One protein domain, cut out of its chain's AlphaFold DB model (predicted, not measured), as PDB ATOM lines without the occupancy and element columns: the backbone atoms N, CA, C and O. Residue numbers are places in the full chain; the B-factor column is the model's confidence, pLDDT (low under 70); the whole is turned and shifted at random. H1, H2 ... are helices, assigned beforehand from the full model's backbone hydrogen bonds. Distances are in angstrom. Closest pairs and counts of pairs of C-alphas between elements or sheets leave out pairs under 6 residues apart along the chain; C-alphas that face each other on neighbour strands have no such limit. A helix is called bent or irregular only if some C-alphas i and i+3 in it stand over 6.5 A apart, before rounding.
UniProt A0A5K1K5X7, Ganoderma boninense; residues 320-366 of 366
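What this domain is: This is residues 320 to 366 of the 366 residues of a protein of Ganoderma boninense (UniProt A0A5K1K5X7). Picture one long straight helix, H2, with a very short helix, H1, folded back beside its first turns, like a hook at one end of a rod. Beyond the hook the greater part of H2 sticks out alone, from residue 340 onward, and it makes the long axis. The printed part has 47 residues with two named helices, H1 then H2, and no named strand; the class is all helix. The whole is extended, with a radius of gyration of the C-alphas of 18.2 A, and the C-alphas span 59 by 15 by 5 A.

How they stand to each other: Start at H1, residues 320 to 325, and pass over the tight link of four residues to H2, residues 330 to 364. The two form a helical hairpin: they run opposite ways at a shallow tilt of 11 degrees. Look at Phe 323 and Ala 332, where H1 and H2 touch; these are their closest C-alphas, 5.9 A apart. H2 touches H1 with residues 332 to 336 alone, and the two centres are 23.4 A apart. In both H1 and H2 every O i to N i+4 pair is within hydrogen-bond range.

Where its parts are: Find C-alpha 320 at (17.321, -17.025, -45.066); from there H1 runs 8.7 A to C-alpha 325. Next find C-alpha 330 at (20.203, -13.500, -59.011), where H2 begins; it runs 51.2 A to C-alpha 364 at (53.443, -18.554, -20.384). Neither helix is bent.

The domain as a whole: Look at Asn 327, in the link, and Ile 366, the chain's last residue: their C-alphas, 59.0 A apart, are the two farthest apart. Residues 325 to 330 stand free, and so do residues 340 to 366, of which 340 to 364 belong to H2. The printed part has no cut. Its mean pLDDT is 95.8, and no printed residue is under 70.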
ATOM      1  N   TRP A 320      18.092 -15.989 -44.384       96.38
ATOM      2  CA  TRP A 320      17.321 -17.025 -45.066       96.38
ATOM      3  C   TRP A 320      15.854 -16.617 -45.262       96.38
ATOM      4  O   TRP A 320      15.302 -16.769 -46.353       96.38
ATOM      5  N   HIS A 321      15.210 -16.035 -44.246       97.50
ATOM      6  CA  HIS A 321      13.847 -15.516 -44.382       97.50
ATOM      7  C   HIS A 321      13.759 -14.335 -45.358       97.50
ATOM      8  O   HIS A 321      12.812 -14.273 -46.148       97.50
ATOM      9  N   ARG A 322      14.751 -13.435 -45.361       97.38
ATOM     10  CA  ARG A 322      14.861 -12.346 -46.341       97.38
ATOM     11  C   ARG A 322      14.984 -12.893 -47.763       97.38
ATOM     12  O   ARG A 322      14.291 -12.407 -48.656       97.38
ATOM     13  N   PHE A 323      15.786 -13.935 -47.968       97.88
ATOM     14  CA  PHE A 323      15.894 -14.634 -49.246       97.88
ATOM     15  C   PHE A 323      14.559 -15.268 -49.664       97.88
ATOM     16  O   PHE A 323      14.097 -15.044 -50.783       97.88
ATOM     17  N   LEU A 324      13.889 -15.993 -48.761       97.38
ATOM     18  CA  LEU A 324      12.598 -16.631 -49.043       97.38
ATOM     19  C   LEU A 324      11.487 -15.633 -49.398       97.38
ATOM     20  O   LEU A 324      10.616 -15.990 -50.193       97.38
ATOM     21  N   GLY A 325      11.519 -14.429 -48.815       97.62
ATOM     22  CA  GLY A 325      10.582 -13.336 -49.092       97.62
ATOM     23  C   GLY A 325      10.951 -12.456 -50.291       97.62
ATOM     24  O   GLY A 325      10.146 -11.621 -50.698       97.62
ATOM     25  N   SER A 326      12.149 -12.619 -50.855       97.38
ATOM     26  CA  SER A 326      12.573 -11.916 -52.067       97.38
ATOM     27  C   SER A 326      11.966 -12.544 -53.329       97.38
ATOM     28  O   SER A 326      11.438 -13.657 -53.300       97.38
ATOM     29  N   ASN A 327      12.126 -11.878 -54.475       98.00
ATOM     30  CA  ASN A 327      11.774 -12.450 -55.779       98.00
ATOM     31  C   ASN A 327      12.677 -13.628 -56.193       98.00
ATOM     32  O   ASN A 327      12.454 -14.203 -57.257       98.00
ATOM     33  N   ARG A 328      13.674 -13.995 -55.367       97.06
ATOM     34  CA  ARG A 328      14.676 -15.036 -55.647       97.06
ATOM     35  C   ARG A 328      15.392 -14.792 -56.974       97.06
ATOM     36  O   ARG A 328      15.683 -15.723 -57.721       97.06
ATOM     37  N   ASP A 329      15.625 -13.520 -57.267       97.88
ATOM     38  CA  ASP A 329      16.469 -13.101 -58.369       97.88
ATOM     39  C   ASP A 329      17.937 -13.438 -58.081       97.88
ATOM     40  O   ASP A 329      18.315 -13.855 -56.980       97.88
ATOM     41  N   TYR A 330      18.767 -13.274 -59.107       97.38
ATOM     42  CA  TYR A 330      20.203 -13.500 -59.011       97.38
ATOM     43  C   TYR A 330      20.829 -12.692 -57.861       97.38
ATOM     44  O   TYR A 330      21.616 -13.232 -57.089       97.38
ATOM     45  N   ASP A 331      20.396 -11.444 -57.665       97.50
ATOM     46  CA  ASP A 331      20.898 -10.575 -56.600       97.50
ATOM     47  C   ASP A 331      20.550 -11.097 -55.196       97.50
ATOM     48  O   ASP A 331      21.339 -10.970 -54.259       97.50
ATOM     49  N   ALA A 332      19.370 -11.692 -54.998       97.38
ATOM     50  CA  ALA A 332      19.020 -12.351 -53.743       97.38
ATOM     51  C   ALA A 332      19.886 -13.589 -53.470       97.38
ATOM     52  O   ALA A 332      20.295 -13.794 -52.327       97.38
ATOM     53  N   VAL A 333      20.188 -14.383 -54.502       97.81
ATOM     54  CA  VAL A 333      21.089 -15.541 -54.382       97.81
ATOM     55  C   VAL A 333      22.509 -15.084 -54.050       97.81
ATOM     56  O   VAL A 333      23.114 -15.626 -53.125       97.81
ATOM     57  N   GLU A 334      23.022 -14.061 -54.736       97.81
ATOM     58  CA  GLU A 334      24.383 -13.565 -54.512       97.81
ATOM     59  C   GLU A 334      24.534 -12.940 -53.119       97.81
ATOM     60  O   GLU A 334      25.534 -13.172 -52.446       97.81
ATOM     61  N   ARG A 335      23.505 -12.243 -52.615       97.50
ATOM     62  CA  ARG A 335      23.481 -11.759 -51.224       97.50
ATOM     63  C   ARG A 335      23.543 -12.893 -50.206       97.50
ATOM     64  O   ARG A 335      24.325 -12.815 -49.263       97.50
ATOM     65  N   LEU A 336      22.747 -13.947 -50.394       97.62
ATOM     66  CA  LEU A 336      22.766 -15.098 -49.492       97.62
ATOM     67  C   LEU A 336      24.129 -15.803 -49.531       97.62
ATOM     68  O   LEU A 336      24.667 -16.171 -48.489       97.62
ATOM     69  N   ARG A 337      24.710 -15.964 -50.724       97.94
ATOM     70  CA  ARG A 337      26.053 -16.523 -50.904       97.94
ATOM     71  C   ARG A 337      27.110 -15.684 -50.185       97.94
ATOM     72  O   ARG A 337      27.908 -16.250 -49.440       97.94
ATOM     73  N   GLN A 338      27.095 -14.364 -50.376       97.56
ATOM     74  CA  GLN A 338      28.030 -13.447 -49.725       97.56
ATOM     75  C   GLN A 338      27.907 -13.519 -48.199       97.56
ATOM     76  O   GLN A 338      28.917 -13.634 -47.514       97.56
ATOM     77  N   PHE A 339      26.683 -13.559 -47.667       97.44
ATOM     78  CA  PHE A 339      26.448 -13.722 -46.232       97.44
ATOM     79  C   PHE A 339      27.114 -14.989 -45.667       97.44
ATOM     80  O   PHE A 339      27.771 -14.942 -44.622       97.44
ATOM     81  N   TRP A 340      26.972 -16.130 -46.347       96.94
ATOM     82  CA  TRP A 340      27.605 -17.376 -45.907       96.94
ATOM     83  C   TRP A 340      29.127 -17.316 -46.005       96.94
ATOM     84  O   TRP A 340      29.804 -17.771 -45.083       96.94
ATOM     85  N   GLN A 341      29.660 -16.718 -47.072       97.06
ATOM     86  CA  GLN A 341      31.099 -16.523 -47.239       97.06
ATOM     87  C   GLN A 341      31.678 -15.669 -46.100       97.06
ATOM     88  O   GLN A 341      32.583 -16.119 -45.399       97.06
ATOM     89  N   ASP A 342      31.072 -14.514 -45.818       96.06
ATOM     90  CA  ASP A 342      31.483 -13.620 -44.728       96.06
ATOM     91  C   ASP A 342      31.421 -14.317 -43.361       96.06
ATOM     92  O   ASP A 342      32.202 -14.046 -42.446       96.06
ATOM     93  N   THR A 343      30.469 -15.231 -43.190       94.44
ATOM     94  CA  THR A 343      30.297 -15.994 -41.954       94.44
ATOM     95  C   THR A 343      31.370 -17.073 -41.787       94.44
ATOM     96  O   THR A 343      31.912 -17.242 -40.692       94.44
ATOM     97  N   VAL A 344      31.750 -17.755 -42.871       95.06
ATOM     98  CA  VAL A 344      32.890 -18.687 -42.883       95.06
ATOM     99  C   VAL A 344      34.200 -17.952 -42.600       95.06
ATOM    100  O   VAL A 344      35.015 -18.440 -41.808       95.06
ATOM    101  N   ASP A 345      34.396 -16.773 -43.185       94.81
ATOM    102  CA  ASP A 345      35.606 -15.974 -42.991       94.81
ATOM    103  C   ASP A 345      35.720 -15.456 -41.549       94.81
ATOM    104  O   ASP A 345      36.785 -15.574 -40.933       94.81
ATOM    105  N   ARG A 346      34.609 -15.000 -40.949       92.81
ATOM    106  CA  ARG A 346      34.544 -14.642 -39.519       92.81
ATOM    107  C   ARG A 346      34.881 -15.822 -38.606       92.81
ATOM    108  O   ARG A 346      35.728 -15.684 -37.725       92.81
ATOM    109  N   ASN A 347      34.291 -16.994 -38.837       92.44
ATOM    110  CA  ASN A 347      34.594 -18.190 -38.042       92.44
ATOM    111  C   ASN A 347      36.058 -18.618 -38.186       92.44
ATOM    112  O   ASN A 347      36.707 -18.985 -37.207       92.44
ATOM    113  N   SER A 348      36.602 -18.526 -39.397       93.69
ATOM    114  CA  SER A 348      38.008 -18.827 -39.662       93.69
ATOM    115  C   SER A 348      38.946 -17.865 -38.925       93.69
ATOM    116  O   SER A 348      39.980 -18.295 -38.409       93.69
ATOM    117  N   ALA A 349      38.588 -16.581 -38.831       94.81
ATOM    118  CA  ALA A 349      39.328 -15.596 -38.048       94.81
ATOM    119  C   ALA A 349      39.291 -15.909 -36.541       94.81
ATOM    120  O   ALA A 349      40.349 -15.940 -35.911       94.81
ATOM    121  N   LEU A 350      38.119 -16.242 -35.988       94.00
ATOM    122  CA  LEU A 350      37.971 -16.636 -34.579       94.00
ATOM    123  C   LEU A 350      38.784 -17.891 -34.238       94.00
ATOM    124  O   LEU A 350      39.459 -17.942 -33.213       94.00
ATOM    125  N   VAL A 351      38.788 -18.898 -35.115       94.88
ATOM    126  CA  VAL A 351      39.608 -20.106 -34.925       94.88
ATOM    127  C   VAL A 351      41.100 -19.763 -34.896       94.88
ATOM    128  O   VAL A 351      41.838 -20.306 -34.069       94.88
ATOM    129  N   ARG A 352      41.559 -18.846 -35.759       95.81
ATOM    130  CA  ARG A 352      42.950 -18.369 -35.737       95.81
ATOM    131  C   ARG A 352      43.262 -17.640 -34.430       95.81
ATOM    132  O   ARG A 352      44.296 -17.932 -33.836       95.81
ATOM    133  N   GLU A 353      42.376 -16.776 -33.948       96.44
ATOM    134  CA  GLU A 353      42.551 -16.061 -32.678       96.44
ATOM    135  C   GLU A 353      42.593 -17.005 -31.466       96.44
ATOM    136  O   GLU A 353      43.481 -16.917 -30.619       96.44
ATOM    137  N   LEU A 354      41.700 -17.994 -31.406       95.62
ATOM    138  CA  LEU A 354      41.735 -19.007 -30.350       95.62
ATOM    139  C   LEU A 354      43.021 -19.841 -30.408       95.62
ATOM    140  O   LEU A 354      43.586 -20.195 -29.369       95.62
ATOM    141  N   SER A 355      43.519 -20.132 -31.613       96.50
ATOM    142  CA  SER A 355      44.784 -20.850 -31.775       96.50
ATOM    143  C   SER A 355      45.983 -20.033 -31.281       96.50
ATOM    144  O   SER A 355      46.843 -20.586 -30.595       96.50
ATOM    145  N   THR A 356      46.029 -18.722 -31.553       96.94
ATOM    146  CA  THR A 356      47.110 -17.851 -31.071       96.94
ATOM    147  C   THR A 356      47.045 -17.683 -29.560       96.94
ATOM    148  O   THR A 356      48.079 -17.796 -28.903       96.94
ATOM    149  N   HIS A 357      45.851 -17.509 -28.990       96.06
ATOM    150  CA  HIS A 357      45.668 -17.413 -27.543       96.06
ATOM    151  C   HIS A 357      46.108 -18.697 -26.822       96.06
ATOM    152  O   HIS A 357      46.783 -18.643 -25.795       96.06
ATOM    153  N   ARG A 358      45.809 -19.872 -27.390       95.62
ATOM    154  CA  ARG A 358      46.291 -21.150 -26.850       95.62
ATOM    155  C   ARG A 358      47.816 -21.242 -26.852       95.62
ATOM    156  O   ARG A 358      48.393 -21.615 -25.837       95.62
ATOM    157  N   VAL A 359      48.466 -20.867 -27.956       96.50
ATOM    158  CA  VAL A 359      49.937 -20.841 -28.034       96.50
ATOM    159  C   VAL A 359      50.518 -19.877 -26.998       96.50
ATOM    160  O   VAL A 359      51.491 -20.222 -26.336       96.50
ATOM    161  N   GLN A 360      49.906 -18.706 -26.801       95.69
ATOM    162  CA  GLN A 360      50.329 -17.751 -25.773       95.69
ATOM    163  C   GLN A 360      50.239 -18.349 -24.363       95.69
ATOM    164  O   GLN A 360      51.213 -18.276 -23.610       95.69
ATOM    165  N   LEU A 361      49.122 -18.995 -24.019       95.81
ATOM    166  CA  LEU A 361      48.961 -19.662 -22.724       95.81
ATOM    167  C   LEU A 361      49.996 -20.773 -22.512       95.81
ATOM    168  O   LEU A 361      50.598 -20.835 -21.441       95.81
ATOM    169  N   ASP A 362      50.252 -21.594 -23.532       95.62
ATOM    170  CA  ASP A 362      51.262 -22.654 -23.463       95.62
ATOM    171  C   ASP A 362      52.672 -22.063 -23.270       95.62
ATOM    172  O   ASP A 362      53.458 -22.586 -22.483       95.62
ATOM    173  N   THR A 363      52.993 -20.935 -23.921       96.56
ATOM    174  CA  THR A 363      54.292 -20.258 -23.739       96.56
ATOM    175  C   THR A 363      54.463 -19.599 -22.373       96.56
ATOM    176  O   THR A 363      55.590 -19.496 -21.905       96.56
ATOM    177  N   MET A 364      53.380 -19.166 -21.718       95.81
ATOM    178  CA  MET A 364      53.443 -18.554 -20.384       95.81
ATOM    179  C   MET A 364      53.581 -19.575 -19.245       95.81
ATOM    180  O   MET A 364      53.899 -19.187 -18.121       95.81
ATOM    181  N   GLN A 365      53.303 -20.856 -19.501       89.50
ATOM    182  CA  GLN A 365      53.407 -21.931 -18.505       89.50
ATOM    183  C   GLN A 365      54.793 -22.599 -18.455       89.50
ATOM    184  O   GLN A 365      55.040 -23.403 -17.552       89.50
ATOM    185  N   ILE A 366      55.676 -22.278 -19.406       75.88
ATOM    186  CA  ILE A 366      57.081 -22.720 -19.470       75.88
ATOM    187  C   ILE A 366      57.958 -21.673 -18.788       75.88
ATOM    188  O   ILE A 366      58.858 -22.086 -18.018       75.88
TER     189      ILE A 366